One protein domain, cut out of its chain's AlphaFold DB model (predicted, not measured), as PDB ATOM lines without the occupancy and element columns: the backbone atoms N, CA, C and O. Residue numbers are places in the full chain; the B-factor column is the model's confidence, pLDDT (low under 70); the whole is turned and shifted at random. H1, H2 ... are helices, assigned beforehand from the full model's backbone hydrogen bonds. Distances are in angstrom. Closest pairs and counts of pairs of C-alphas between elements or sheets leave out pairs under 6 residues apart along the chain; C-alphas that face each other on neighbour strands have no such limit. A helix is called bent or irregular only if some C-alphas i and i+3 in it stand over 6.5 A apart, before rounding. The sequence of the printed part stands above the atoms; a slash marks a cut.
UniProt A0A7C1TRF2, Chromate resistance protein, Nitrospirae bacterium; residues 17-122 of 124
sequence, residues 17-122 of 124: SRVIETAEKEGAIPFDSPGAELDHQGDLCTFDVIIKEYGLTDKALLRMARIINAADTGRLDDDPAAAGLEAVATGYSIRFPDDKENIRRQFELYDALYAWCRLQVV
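Overview. This is residues 17 to 122 of the 124 residues of the protein "Chromate resistance protein" of Nitrospirae bacterium (UniProt A0A7C1TRF2). H5, the longest helix, and H4 form a narrow V-shaped helical hairpin, and H3 crosses its wide end, with H2 packed on H3. H1 lies off at the far end of the longest axis, joined to this body by a long link without a named element. The printed part has 106 residues with five named helices, H1 to H5 in chain order, and no named strand; the class is all helix. The whole is compact, with a radius of gyration of the C-alphas of 14.7 A and spans of 43 by 33 by 22 A.

Arrangement. H5, residues 99 to 120, has a kink of 35 degrees near residue 106. H4, residues 82 to 95, touches H5 at a shallow tilt of 21 degrees, opposite ways, a helical hairpin. They touch with residues 89 to 95 of H4 and 99 to 106 of H5 alone, and the closest C-alphas, those of Ser 93 and Asn 102, are 6.2 A apart. H3, residues 59 to 72, is the hub, touching three helices. Its residues 59 to 64 alone touch residues 113 to 120 of H5, at a steep tilt of 53 degrees, opposite ways; the closest C-alphas, of Ala 60 and Arg 118, are 4.7 A apart. Its residues 67 to 72 alone touch residues 82 to 86 of H4, the same way at a steep tilt of 69 degrees, only just short of about perpendicular; the closest C-alphas, of Ala 71 and Ala 82, are 4.6 A apart. H2, residues 46 to 53, forms a helical hairpin with H3, touching it at a steep tilt of 38 degrees, opposite ways, with the closest C-alphas, of Asp 48 and Ala 65, 6.0 A apart. The helix packing is mostly crossed: of these four touching pairs, one is at a shallow tilt. H2 is apart from H4 and H5. H1, residues 17 to 26, touches no helix and is apart from H2, H3, H4 and H5. In H2 and H4 every O i to N i+4 pair is within hydrogen-bond range; the counts are 5 of 6 in H1, 9 of 10 in H3 and 16 of 18 in H5.

Along the chain. H5 runs 30.3 A from C-alpha 99 at (176.315, 182.411, 194.028) to C-alpha 120 at (161.079, 175.248, 168.816). It is irregular, but only just: C-alphas 105 and 108 are 6.51 A apart. H4 measures 19.8 A, H3 19.9 A and H2 10.4 A from first to last C-alpha. H1 measures 15.5 A and begins at C-alpha 17, (168.575, 192.066, 203.664); it is irregular, with C-alphas 17 and 20 at 7.7 A.

Size, cuts and confidence. The two C-alphas farthest apart, of Lys 25 and Val 122, are 44.0 A apart. The link from H1 to H2, residues 27 to 45, is long; those from H2 to H3 and from H4 to H5 are tight, and that from H3 to H4 is short. The printed part has no cut. Its mean pLDDT is 96.6, and no printed residue is under 70.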
ATOM      1  N   SER A  17     168.870 190.890 202.832       94.31
ATOM      2  CA  SER A  17     168.575 192.066 203.664       94.31
ATOM      3  C   SER A  17     169.356 193.334 203.301       94.31
ATOM      4  O   SER A  17     169.027 194.399 203.809       94.31
ATOM      5  N   ARG A  18     170.388 193.234 202.455       96.12
ATOM      6  CA  ARG A  18     171.264 194.345 202.052       96.12
ATOM      7  C   ARG A  18     171.109 194.754 200.591       96.12
ATOM      8  O   ARG A  18     171.830 195.647 200.157       96.12
ATOM      9  N   VAL A  19     170.214 194.121 199.831       96.25
ATOM     10  CA  VAL A  19     170.076 194.372 198.385       96.25
ATOM     11  C   VAL A  19     169.735 195.835 198.102       96.25
ATOM     12  O   VAL A  19     170.469 196.482 197.365       96.25
ATOM     13  N   ILE A  20     168.691 196.376 198.738       96.75
ATOM     14  CA  ILE A  20     168.248 197.763 198.506       96.75
ATOM     15  C   ILE A  20     169.310 198.775 198.958       96.75
ATOM     16  O   ILE A  20     169.706 199.630 198.176       96.75
ATOM     17  N   GLU A  21     169.848 198.618 200.172       96.56
ATOM     18  CA  GLU A  21     170.916 199.487 200.698       96.56
ATOM     19  C   GLU A  21     172.150 199.497 199.778       96.56
ATOM     20  O   GLU A  21     172.731 200.545 199.502       96.56
ATOM     21  N   THR A  22     172.557 198.323 199.285       97.12
ATOM     22  CA  THR A  22     173.714 198.207 198.388       97.12
ATOM     23  C   THR A  22     173.415 198.840 197.035       97.12
ATOM     24  O   THR A  22     174.262 199.547 196.501       97.12
ATOM     25  N   ALA A  23     172.216 198.628 196.492       97.19
ATOM     26  CA  ALA A  23     171.814 199.211 195.220       97.19
ATOM     27  C   ALA A  23     171.834 200.745 195.256       97.19
ATOM     28  O   ALA A  23     172.423 201.363 194.374       97.19
ATOM     29  N   GLU A  24     171.295 201.355 196.315       96.50
ATOM     30  CA  GLU A  24     171.347 202.809 196.513       96.50
ATOM     31  C   GLU A  24     172.787 203.328 196.619       96.50
ATOM     32  O   GLU A  24     173.138 204.334 196.003       96.50
ATOM     33  N   LYS A  25     173.638 202.632 197.385       97.62
ATOM     34  CA  LYS A  25     175.030 203.035 197.618       97.62
ATOM     35  C   LYS A  25     175.897 202.939 196.363       97.62
ATOM     36  O   LYS A  25     176.754 203.794 196.153       97.62
ATOM     37  N   GLU A  26     175.707 201.888 195.573       97.06
ATOM     38  CA  GLU A  26     176.522 201.589 194.392       97.06
ATOM     39  C   GLU A  26     175.910 202.153 193.094       97.06
ATOM     40  O   GLU A  26     176.525 202.058 192.035       97.06
ATOM     41  N   GLY A  27     174.707 202.742 193.152       96.12
ATOM     42  CA  GLY A  27     173.963 203.170 191.963       96.12
ATOM     43  C   GLY A  27     173.559 201.997 191.062       96.12
ATOM     44  O   GLY A  27     173.479 202.153 189.846       96.12
ATOM     45  N   ALA A  28     173.358 200.817 191.651       97.12
ATOM     46  CA  ALA A  28     173.019 199.593 190.937       97.12
ATOM     47  C   ALA A  28     171.500 199.409 190.819       97.12
ATOM     48  O   ALA A  28     170.722 199.980 191.582       97.12
ATOM     49  N   ILE A  29     171.077 198.564 189.880       97.12
ATOM     50  CA  ILE A  29     169.670 198.198 189.695       97.12
ATOM     51  C   ILE A  29     169.409 196.904 190.481       97.12
ATOM     52  O   ILE A  29     169.951 195.858 190.105       97.12
ATOM     53  N   PRO A  30     168.622 196.932 191.572       97.12
ATOM     54  CA  PRO A  30     168.291 195.720 192.303       97.12
ATOM     55  C   PRO A  30     167.283 194.889 191.501       97.12
ATOM     56  O   PRO A  30     166.401 195.434 190.837       97.12
ATOM     57  N   PHE A  31     167.388 193.567 191.594       96.62
ATOM     58  CA  PHE A  31     166.411 192.634 191.038       96.62
ATOM     59  C   PHE A  31     166.303 191.382 191.916       96.62
ATOM     60  O   PHE A  31     167.195 191.118 192.724       96.62
ATOM     61  N   ASP A  32     165.206 190.639 191.761       94.62
ATOM     62  CA  ASP A  32     164.918 189.375 192.460       94.62
ATOM     63  C   ASP A  32     164.992 189.466 193.997       94.62
ATOM     64  O   ASP A  32     165.510 188.597 194.703       94.62
ATOM     65  N   SER A  33     164.517 190.584 194.546       93.88
ATOM     66  CA  SER A  33     164.501 190.822 195.986       93.88
ATOM     67  C   SER A  33     163.340 191.738 196.372       93.88
ATOM     68  O   SER A  33     163.073 192.698 195.649       93.88
ATOM     69  N   PRO A  34     162.700 191.526 197.541       90.81
ATOM     70  CA  PRO A  34     161.602 192.362 197.998       90.81
ATOM     71  C   PRO A  34     161.952 193.852 197.983       90.81
ATOM     72  O   PRO A  34     162.928 194.280 198.602       90.81
ATOM     73  N   GLY A  35     161.113 194.636 197.308       89.38
ATOM     74  CA  GLY A  35     161.281 196.084 197.168       89.38
ATOM     75  C   GLY A  35     162.121 196.515 195.963       89.38
ATOM     76  O   GLY A  35     162.229 197.713 195.725       89.38
ATOM     77  N   ALA A  36     162.691 195.578 195.200       94.69
ATOM     78  CA  ALA A  36     163.275 195.879 193.902       94.69
ATOM     79  C   ALA A  36     162.175 196.171 192.868       94.69
ATOM     80  O   ALA A  36     161.104 195.567 192.903       94.69
ATOM     81  N   GLU A  37     162.447 197.070 191.921       90.44
ATOM     82  CA  GLU A  37     161.530 197.325 190.798       90.44
ATOM     83  C   GLU A  37     161.437 196.106 189.865       90.44
ATOM     84  O   GLU A  37     160.362 195.760 189.369       90.44
ATOM     85  N   LEU A  38     162.567 195.416 189.686       96.56
ATOM     86  CA  LEU A  38     162.698 194.169 188.934       96.56
ATOM     87  C   LEU A  38     162.549 192.954 189.866       96.56
ATOM     88  O   LEU A  38     163.478 192.167 190.032       96.56
ATOM     89  N   ASP A  39     161.395 192.825 190.512       96.31
ATOM     90  CA  ASP A  39     161.002 191.648 191.304       96.31
ATOM     91  C   ASP A  39     159.794 190.956 190.651       96.31
ATOM     92  O   ASP A  39     159.271 191.427 189.640       96.31
ATOM     93  N   HIS A  40     159.326 189.855 191.229       96.94
ATOM     94  CA  HIS A  40     158.091 189.188 190.834       96.94
ATOM     95  C   HIS A  40     156.894 190.157 190.794       96.94
ATOM     96  O   HIS A  40     156.657 190.925 191.730       96.94
ATOM     97  N   GLN A  41     156.086 190.089 189.730       95.94
ATOM     98  CA  GLN A  41     154.899 190.936 189.546       95.94
ATOM     99  C   GLN A  41     153.672 190.095 189.184       95.94
ATOM    100  O   GLN A  41     153.483 189.700 188.032       95.94
ATOM    101  N   GLY A  42     152.789 189.863 190.158       94.06
ATOM    102  CA  GLY A  42     151.619 189.005 189.962       94.06
ATOM    103  C   GLY A  42     152.055 187.581 189.617       94.06
ATOM    104  O   GLY A  42     152.737 186.944 190.413       94.06
ATOM    105  N   ASP A  43     151.697 187.111 188.423       95.44
ATOM    106  CA  ASP A  43     152.062 185.776 187.933       95.44
ATOM    107  C   ASP A  43     153.400 185.739 187.172       95.44
ATOM    108  O   ASP A  43     153.760 184.691 186.634       95.44
ATOM    109  N   LEU A  44     154.116 186.864 187.089       97.25
ATOM    110  CA  LEU A  44     155.390 186.984 186.379       97.25
ATOM    111  C   LEU A  44     156.570 186.799 187.335       97.25
ATOM    112  O   LEU A  44     156.663 187.514 188.337       97.25
ATOM    113  N   CYS A  45     157.494 185.903 186.985       98.06
ATOM    114  CA  CYS A  45     158.790 185.807 187.649       98.06
ATOM    115  C   CYS A  45     159.697 186.994 187.292       98.06
ATOM    116  O   CYS A  45     159.453 187.724 186.322       98.06
ATOM    117  N   THR A  46     160.790 187.172 188.036       97.94
ATOM    118  CA  THR A  46     161.757 188.255 187.788       97.94
ATOM    119  C   THR A  46     162.276 188.254 186.340       97.94
ATOM    120  O   THR A  46     162.483 189.312 185.740       97.94
ATOM    121  N   PHE A  47     162.441 187.076 185.726       97.81
ATOM    122  CA  PHE A  47     162.892 186.963 184.337       97.81
ATOM    123  C   PHE A  47     161.882 187.545 183.332       97.81
ATOM    124  O   PHE A  47     162.283 188.277 182.425       97.81
ATOM    125  N   ASP A  48     160.582 187.289 183.513       98.25
ATOM    126  CA  ASP A  48     159.524 187.890 182.690       98.25
ATOM    127  C   ASP A  48     159.453 189.407 182.873       98.25
ATOM    128  O   ASP A  48     159.272 190.148 181.904       98.25
ATOM    129  N   VAL A  49     159.615 189.879 184.111       98.31
ATOM    130  CA  VAL A  49     159.597 191.310 184.427       98.31
ATOM    131  C   VAL A  49     160.751 192.027 183.732       98.31
ATOM    132  O   VAL A  49     160.522 193.055 183.100       98.31
ATOM    133  N   ILE A  50     161.955 191.447 183.728       98.25
ATOM    134  CA  ILE A  50     163.099 191.978 182.969       98.25
ATOM    135  C   ILE A  50     162.809 191.988 181.462       98.25
ATOM    136  O   ILE A  50     163.081 192.980 180.791       98.25
ATOM    137  N   ILE A  51     162.247 190.912 180.904       98.25
ATOM    138  CA  ILE A  51     161.882 190.874 179.477       98.25
ATOM    139  C   ILE A  51     160.921 192.010 179.125       98.25
ATOM    140  O   ILE A  51     161.119 192.691 178.116       98.25
ATOM    141  N   LYS A  52     159.898 192.217 179.958       97.88
ATOM    142  CA  LYS A  52     158.885 193.254 179.774       97.88
ATOM    143  C   LYS A  52     159.480 194.656 179.901       97.88
ATOM    144  O   LYS A  52     159.248 195.472 179.015       97.88
ATOM    145  N   GLU A  53     160.236 194.920 180.966       97.62
ATOM    146  CA  GLU A  53     160.799 196.242 181.263       97.62
ATOM    147  C   GLU A  53     161.756 196.709 180.160       97.62
ATOM    148  O   GLU A  53     161.691 197.849 179.707       97.62
ATOM    149  N   TYR A  54     162.587 195.799 179.649       97.94
ATOM    150  CA  TYR A  54     163.553 196.108 178.593       97.94
ATOM    151  C   TYR A  54     163.016 195.884 177.169       97.94
ATOM    152  O   TYR A  54     163.767 196.009 176.202       97.94
ATOM    153  N   GLY A  55     161.728 195.553 177.007       97.88
ATOM    154  CA  GLY A  55     161.089 195.406 175.695       97.88
ATOM    155  C   GLY A  55     161.701 194.310 174.815       97.88
ATOM    156  O   GLY A  55     161.776 194.462 173.593       97.88
ATOM    157  N   LEU A  56     162.170 193.213 175.416       98.19
ATOM    158  CA  LEU A  56     162.834 192.130 174.692       98.19
ATOM    159  C   LEU A  56     161.810 191.295 173.906       98.19
ATOM    160  O   LEU A  56     160.800 190.853 174.447       98.19
ATOM    161  N   THR A  57     162.081 191.058 172.619       97.81
ATOM    162  CA  THR A  57     161.123 190.428 171.683       97.81
ATOM    163  C   THR A  57     161.650 189.177 170.980       97.81
ATOM    164  O   THR A  57     160.969 188.619 170.119       97.81
ATOM    165  N   ASP A  58     162.848 188.704 171.335       97.81
ATOM    166  CA  ASP A  58     163.396 187.473 170.765       97.81
ATOM    167  C   ASP A  58     162.477 186.275 171.069       97.81
ATOM    168  O   ASP A  58     162.176 185.975 172.225       97.81
ATOM    169  N   LYS A  59     162.022 185.575 170.023       98.00
ATOM    170  CA  LYS A  59     161.027 184.500 170.161       98.00
ATOM    171  C   LYS A  59     161.523 183.351 171.037       98.00
ATOM    172  O   LYS A  59     160.745 182.787 171.806       98.00
ATOM    173  N   ALA A  60     162.805 183.006 170.942       98.12
ATOM    174  CA  ALA A  60     163.378 181.926 171.734       98.12
ATOM    175  C   ALA A  60     163.484 182.328 173.206       98.12
ATOM    176  O   ALA A  60     163.190 181.519 174.085       98.12
ATOM    177  N   LEU A  61     163.822 183.589 173.473       98.00
ATOM    178  CA  LEU A  61     163.836 184.160 174.811       98.00
ATOM    179  C   LEU A  61     162.432 184.156 175.429       98.00
ATOM    180  O   LEU A  61     162.271 183.713 176.560       98.00
ATOM    181  N   LEU A  62     161.401 184.543 174.670       98.38
ATOM    182  CA  LEU A  62     160.000 184.489 175.111       98.38
ATOM    183  C   LEU A  62     159.499 183.052 175.331       98.38
ATOM    184  O   LEU A  62     158.670 182.788 176.204       98.38
ATOM    185  N   ARG A  63     159.982 182.087 174.541       98.31
ATOM    186  CA  ARG A  63     159.706 180.662 174.763       98.31
ATOM    187  C   ARG A  63     160.351 180.168 176.056       98.31
ATOM    188  O   ARG A  63     159.684 179.470 176.816       98.31
ATOM    189  N   MET A  64     161.604 180.542 176.295       98.44
ATOM    190  CA  MET A  64     162.358 180.202 177.500       98.44
ATOM    191  C   MET A  64     161.744 180.839 178.751       98.44
ATOM    192  O   MET A  64     161.653 180.176 179.780       98.44
ATOM    193  N   ALA A  65     161.249 182.075 178.639       98.44
ATOM    194  CA  ALA A  65     160.570 182.787 179.717       98.44
ATOM    195  C   ALA A  65     159.369 182.009 180.257       98.44
ATOM    196  O   ALA A  65     159.265 181.816 181.459       98.44
ATOM    197  N   ARG A  66     158.544 181.432 179.372       98.38
ATOM    198  CA  ARG A  66     157.414 180.571 179.771       98.38
ATOM    199  C   ARG A  66     157.845 179.373 180.631       98.38
ATOM    200  O   ARG A  66     157.165 179.060 181.599       98.38
ATOM    201  N   ILE A  67     158.975 178.739 180.303       98.69
ATOM    202  CA  ILE A  67     159.515 177.593 181.063       98.69
ATOM    203  C   ILE A  67     160.008 178.051 182.433       98.69
ATOM    204  O   ILE A  67     159.689 177.430 183.444       98.69
ATOM    205  N   ILE A  68     160.798 179.130 182.454       98.38
ATOM    206  CA  ILE A  68     161.375 179.680 183.684       98.38
ATOM    207  C   ILE A  68     160.262 180.147 184.617       98.38
ATOM    208  O   ILE A  68     160.281 179.786 185.784       98.38
ATOM    209  N   ASN A  69     159.258 180.854 184.100       98.62
ATOM    210  CA  ASN A  69     158.124 181.317 184.886       98.62
ATOM    211  C   ASN A  69     157.378 180.163 185.556       98.62
ATOM    212  O   ASN A  69     157.105 180.212 186.751       98.62
ATOM    213  N   ALA A  70     157.067 179.109 184.796       98.50
ATOM    214  CA  ALA A  70     156.398 177.921 185.318       98.50
ATOM    215  C   ALA A  70     157.217 177.247 186.433       98.50
ATOM    216  O   ALA A  70     156.654 176.858 187.456       98.50
ATOM    217  N   ALA A  71     158.540 177.152 186.262       98.25
ATOM    218  CA  ALA A  71     159.441 176.578 187.259       98.25
ATOM    219  C   ALA A  71     159.553 177.450 188.525       98.25
ATOM    220  O   ALA A  71     159.387 176.948 189.630       98.25
ATOM    221  N   ASP A  72     159.797 178.749 188.366       97.69
ATOM    222  CA  ASP A  72     160.097 179.677 189.466       97.69
ATOM    223  C   ASP A  72     158.860 179.997 190.324       97.69
ATOM    224  O   ASP A  72     158.938 180.153 191.540       97.69
ATOM    225  N   THR A  73     157.676 180.006 189.704       97.19
ATOM    226  CA  THR A  73     156.403 180.255 190.403       97.19
ATOM    227  C   THR A  73     155.715 178.985 190.916       97.19
ATOM    228  O   THR A  73     154.618 179.062 191.477       97.19
ATOM    229  N   GLY A  74     156.321 177.808 190.722       96.00
ATOM    230  CA  GLY A  74     155.776 176.518 191.158       96.00
ATOM    231  C   GLY A  74     154.552 176.031 190.373       96.00
ATOM    232  O   GLY A  74     153.904 175.063 190.776       96.00
ATOM    233  N   ARG A  75     154.220 176.662 189.241       97.06
ATOM    234  CA  ARG A  75     153.149 176.229 188.329       97.06
ATOM    235  C   ARG A  75     153.693 175.250 187.293       97.06
ATOM    236  O   ARG A  75     153.659 175.493 186.092       97.06
ATOM    237  N   LEU A  76     154.222 174.130 187.773       97.62
ATOM    238  CA  LEU A  76     154.989 173.187 186.953       97.62
ATOM    239  C   LEU A  76     154.188 172.564 185.800       97.62
ATOM    240  O   LEU A  76     154.781 172.124 184.820       97.62
ATOM    241  N   ASP A  77     152.858 172.546 185.903       97.69
ATOM    242  CA  ASP A  77     151.969 172.041 184.854       97.69
ATOM    243  C   ASP A  77     151.789 173.029 183.681       97.69
ATOM    244  O   ASP A  77     151.284 172.636 182.628       97.69
ATOM    245  N   ASP A  78     152.226 174.289 183.822       97.69
ATOM    246  CA  ASP A  78     152.129 175.310 182.767       97.69
ATOM    247  C   ASP A  78     153.115 175.048 181.608       97.69
ATOM    248  O   ASP A  78     152.898 175.519 180.489       97.69
ATOM    249  N   ASP A  79     154.191 174.283 181.844       98.25
ATOM    250  CA  ASP A  79     155.126 173.856 180.801       98.25
ATOM    251  C   ASP A  79     155.759 172.485 181.110       98.25
ATOM    252  O   ASP A  79     156.339 172.305 182.181       98.25
ATOM    253  N   PRO A  80     155.766 171.523 180.165       97.31
ATOM    254  CA  PRO A  80     156.328 170.190 180.404       97.31
ATOM    255  C   PRO A  80     157.829 170.179 180.741       97.31
ATOM    256  O   PRO A  80     158.320 169.188 181.282       97.31
ATOM    257  N   ALA A  81     158.581 171.237 180.416       98.00
ATOM    258  CA  ALA A  81     159.994 171.352 180.770       98.00
ATOM    259  C   ALA A  81     160.231 171.943 182.176       98.00
ATOM    260  O   ALA A  81     161.349 171.839 182.686       98.00
ATOM    261  N   ALA A  82     159.211 172.531 182.814       98.44
ATOM    262  CA  ALA A  82     159.352 173.293 184.056       98.44
ATOM    263  C   ALA A  82     159.863 172.443 185.226       98.44
ATOM    264  O   ALA A  82     160.888 172.773 185.817       98.44
ATOM    265  N   ALA A  83     159.220 171.304 185.504       98.25
ATOM    266  CA  ALA A  83     159.619 170.415 186.603       98.25
ATOM    267  C   ALA A  83     161.065 169.899 186.453       98.25
ATOM    268  O   ALA A  83     161.795 169.745 187.431       98.25
ATOM    269  N   GLY A  84     161.503 169.645 185.214       98.12
ATOM    270  CA  GLY A  84     162.881 169.246 184.930       98.12
ATOM    271  C   GLY A  84     163.876 170.378 185.185       98.12
ATOM    272  O   GLY A  84     164.929 170.147 185.782       98.12
ATOM    273  N   LEU A  85     163.534 171.601 184.769       98.19
ATOM    274  CA  LEU A  85     164.350 172.783 185.022       98.19
ATOM    275  C   LEU A  85     164.469 173.070 186.524       98.19
ATOM    276  O   LEU A  85     165.586 173.239 187.007       98.19
ATOM    277  N   GLU A  86     163.358 173.053 187.265       97.88
ATOM    278  CA  GLU A  86     163.330 173.271 188.718       97.88
ATOM    279  C   GLU A  86     164.222 172.259 189.454       97.88
ATOM    280  O   GLU A  86     165.073 172.642 190.263       97.88
ATOM    281  N   ALA A  87     164.081 170.966 189.135       98.12
ATOM    282  CA  ALA A  87     164.864 169.909 189.768       98.12
ATOM    283  C   ALA A  87     166.373 170.105 189.555       98.12
ATOM    284  O   ALA A  87     167.170 169.952 190.486       98.12
ATOM    285  N   VAL A  88     166.780 170.465 188.334       97.44
ATOM    286  CA  VAL A  88     168.191 170.684 188.008       97.44
ATOM    287  C   VAL A  88     168.704 171.975 188.648       97.44
ATOM    288  O   VAL A  88     169.746 171.933 189.302       97.44
ATOM    289  N   ALA A  89     167.982 173.092 188.529       96.19
ATOM    290  CA  ALA A  89     168.373 174.385 189.098       96.19
ATOM    291  C   ALA A  89     168.521 174.317 190.631       96.19
ATOM    292  O   ALA A  89     169.529 174.771 191.183       96.19
ATOM    293  N   THR A  90     167.587 173.646 191.308       96.25
ATOM    294  CA  THR A  90     167.662 173.365 192.753       96.25
ATOM    295  C   THR A  90     168.865 172.483 193.090       96.25
ATOM    296  O   THR A  90     169.581 172.717 194.064       96.25
ATOM    297  N   GLY A  91     169.150 171.475 192.265       97.06
ATOM    298  CA  GLY A  91     170.343 170.649 192.431       97.06
ATOM    299  C   GLY A  91     171.639 171.461 192.343       97.06
ATOM    300  O   GLY A  91     172.560 171.235 193.132       97.06
ATOM    301  N   TYR A  92     171.714 172.425 191.421       97.19
ATOM    302  CA  TYR A  92     172.862 173.319 191.286       97.19
ATOM    303  C   TYR A  92     173.047 174.228 192.508       97.19
ATOM    304  O   TYR A  92     174.173 174.321 192.997       97.19
ATOM    305  N   SER A  93     171.978 174.822 193.049       94.38
ATOM    306  CA  SER A  93     172.081 175.693 194.233       94.38
ATOM    307  C   SER A  93     172.582 174.951 195.478       94.38
ATOM    308  O   SER A  93     173.373 175.489 196.249       94.38
ATOM    309  N   ILE A  94     172.212 173.677 195.641       96.81
ATOM    310  CA  ILE A  94     172.716 172.826 196.731       96.81
ATOM    311  C   ILE A  94     174.178 172.420 196.486       96.81
ATOM    312  O   ILE A  94     174.995 172.383 197.409       96.81
ATOM    313  N   ARG A  95     174.521 172.084 195.237       97.25
ATOM    314  CA  ARG A  95     175.867 171.660 194.817       97.25
ATOM    315  C   ARG A  95     176.903 172.782 194.908       97.25
ATOM    316  O   ARG A  95     178.082 172.485 195.114       97.25
ATOM    317  N   PHE A  96     176.478 174.021 194.687       96.31
ATOM    318  CA  PHE A  96     177.324 175.204 194.591       96.31
ATOM    319  C   PHE A  96     176.707 176.329 195.441       96.31
ATOM    320  O   PHE A  96     175.945 177.133 194.921       96.31
ATOM    321  N   PRO A  97     177.021 176.395 196.747       93.25
ATOM    322  CA  PRO A  97     176.441 177.395 197.648       93.25
ATOM    323  C   PRO A  97     177.020 178.812 197.476       93.25
ATOM    324  O   PRO A  97     176.520 179.747 198.088       93.25
ATOM    325  N   ASP A  98     178.091 178.972 196.694       94.19
ATOM    326  CA  ASP A  98     178.604 180.283 196.281       94.19
ATOM    327  C   ASP A  98     177.857 180.753 195.025       94.19
ATOM    328  O   ASP A  98     177.898 180.070 193.999       94.19
ATOM    329  N   ASP A  99     177.197 181.913 195.095       91.19
ATOM    330  CA  ASP A  99     176.315 182.411 194.028       91.19
ATOM    331  C   ASP A  99     177.038 182.583 192.688       91.19
ATOM    332  O   ASP A  99     176.508 182.226 191.630       91.19
ATOM    333  N   LYS A 100     178.276 183.092 192.721       92.12
ATOM    334  CA  LYS A 100     179.063 183.336 191.507       92.12
ATOM    335  C   LYS A 100     179.408 182.026 190.819       92.12
ATOM    336  O   LYS A 100     179.230 181.904 189.605       92.12
ATOM    337  N   GLU A 101     179.888 181.043 191.574       94.81
ATOM    338  CA  GLU A 101     180.205 179.737 191.013       94.81
ATOM    339  C   GLU A 101     178.945 178.998 190.558       94.81
ATOM    340  O   GLU A 101     178.956 178.387 189.488       94.81
ATOM    341  N   ASN A 102     177.852 179.091 191.314       95.00
ATOM    342  CA  ASN A 102     176.570 178.500 190.952       95.00
ATOM    343  C   ASN A 102     176.090 178.990 189.580       95.00
ATOM    344  O   ASN A 102     175.904 178.194 188.657       95.00
ATOM    345  N   ILE A 103     175.975 180.309 189.418       91.12
ATOM    346  CA  ILE A 103     175.514 180.939 188.178       91.12
ATOM    347  C   ILE A 103     176.457 180.614 187.022       91.12
ATOM    348  O   ILE A 103     176.006 180.194 185.955       91.12
ATOM    349  N   ARG A 104     177.775 180.711 187.239       92.56
ATOM    350  CA  ARG A 104     178.769 180.376 186.211       92.56
ATOM    351  C   ARG A 104     178.608 178.944 185.701       92.56
ATOM    352  O   ARG A 104     178.773 178.698 184.510       92.56
ATOM    353  N   ARG A 105     178.303 177.994 186.588       95.00
ATOM    354  CA  ARG A 105     178.110 176.577 186.240       95.00
ATOM    355  C   ARG A 105     176.745 176.297 185.616       95.00
ATOM    356  O   ARG A 105     176.647 175.369 184.815       95.00
ATOM    357  N   GLN A 106     175.718 177.057 185.986       95.25
ATOM    358  CA  GLN A 106     174.374 176.922 185.427       95.25
ATOM    359  C   GLN A 106     174.236 177.551 184.037       95.25
ATOM    360  O   GLN A 106     173.365 177.125 183.285       95.25
ATOM    361  N   PHE A 107     175.086 178.510 183.652       92.56
ATOM    362  CA  PHE A 107     174.968 179.149 182.336       92.56
ATOM    363  C   PHE A 107     174.978 178.160 181.169       92.56
ATOM    364  O   PHE A 107     174.174 178.330 180.263       92.56
ATOM    365  N   GLU A 108     175.777 177.093 181.226       94.19
ATOM    366  CA  GLU A 108     175.787 176.053 180.184       94.19
ATOM    367  C   GLU A 108     174.417 175.365 180.025       94.19
ATOM    368  O   GLU A 108     173.983 175.076 178.910       94.19
ATOM    369  N   LEU A 109     173.698 175.139 181.132       95.50
ATOM    370  CA  LEU A 109     172.341 174.587 181.102       95.50
ATOM    371  C   LEU A 109     171.367 175.574 180.457       95.50
ATOM    372  O   LEU A 109     170.607 175.193 179.568       95.50
ATOM    373  N   TYR A 110     171.385 176.834 180.896       96.81
ATOM    374  CA  TYR A 110     170.499 177.862 180.352       96.81
ATOM    375  C   TYR A 110     170.812 178.165 178.878       96.81
ATOM    376  O   TYR A 110     169.893 178.409 178.104       96.81
ATOM    377  N   ASP A 111     172.075 178.069 178.456       96.69
ATOM    378  CA  ASP A 111     172.481 178.194 177.054       96.69
ATOM    379  C   ASP A 111     171.975 177.032 176.200       96.69
ATOM    380  O   ASP A 111     171.446 177.253 175.107       96.69
ATOM    381  N   ALA A 112     172.064 175.802 176.710       97.94
ATOM    382  CA  ALA A 112     171.472 174.642 176.056       97.94
ATOM    383  C   ALA A 112     169.939 174.767 175.961       97.94
ATOM    384  O   ALA A 112     169.363 174.489 174.906       97.94
ATOM    385  N   LEU A 113     169.280 175.237 177.027       98.19
ATOM    386  CA  LEU A 113     167.836 175.467 177.042       98.19
ATOM    387  C   LEU A 113     167.429 176.553 176.040       98.19
ATOM    388  O   LEU A 113     166.478 176.360 175.285       98.19
ATOM    389  N   TYR A 114     168.169 177.661 175.977       98.25
ATOM    390  CA  TYR A 114     167.943 178.718 174.996       98.25
ATOM    391  C   TYR A 114     168.117 178.202 173.561       98.25
ATOM    392  O   TYR A 114     167.267 178.449 172.705       98.25
ATOM    393  N   ALA A 115     169.173 177.426 173.285       98.19
ATOM    394  CA  ALA A 115     169.387 176.810 171.977       98.19
ATOM    395  C   ALA A 115     168.248 175.851 171.588       98.19
ATOM    396  O   ALA A 115     167.812 175.845 170.435       98.19
ATOM    397  N   TRP A 116     167.719 175.083 172.543       98.06
ATOM    398  CA  TRP A 116     166.534 174.255 172.325       98.06
ATOM    399  C   TRP A 116     165.280 175.100 172.063       98.06
ATOM    400  O   TRP A 116     164.559 174.831 171.105       98.06
ATOM    401  N   CYS A 117     165.059 176.177 172.822       98.31
ATOM    402  CA  CYS A 117     163.958 177.114 172.582       98.31
ATOM    403  C   CYS A 117     164.037 177.733 171.180       98.31
ATOM    404  O   CYS A 117     163.014 177.847 170.510       98.31
ATOM    405  N   ARG A 118     165.246 178.059 170.694       98.06
ATOM    406  CA  ARG A 118     165.460 178.529 169.315       98.06
ATOM    407  C   ARG A 118     164.967 177.527 168.286       98.06
ATOM    408  O   ARG A 118     164.352 177.952 167.319       98.06
ATOM    409  N   LEU A 119     165.221 176.233 168.490       97.62
ATOM    410  CA  LEU A 119     164.732 175.180 167.598       97.62
ATOM    411  C   LEU A 119     163.198 175.124 167.574       97.62
ATOM    412  O   LEU A 119     162.622 174.914 166.512       97.62
ATOM    413  N   GLN A 120     162.541 175.329 168.719       96.50
ATOM    414  CA  GLN A 120     161.079 175.248 168.816       96.50
ATOM    415  C   GLN A 120     160.350 176.376 168.087       96.50
ATOM    416  O   GLN A 120     159.248 176.156 167.601       96.50
ATOM    417  N   VAL A 121     160.963 177.556 168.006       97.06
ATOM    418  CA  VAL A 121     160.358 178.735 167.366       97.06
ATOM    419  C   VAL A 121     160.760 178.889 165.895       97.06
ATOM    420  O   VAL A 121     160.396 179.873 165.252       97.06
ATOM    421  N   VAL A 122     161.527 177.945 165.331       92.62
ATOM    422  CA  VAL A 122     161.841 177.956 163.895       92.62
ATOM    423  C   VAL A 122     160.555 177.747 163.096       92.62
ATOM    424  O   VAL A 122     159.935 176.691 163.174       92.62
TER     425      VAL A 122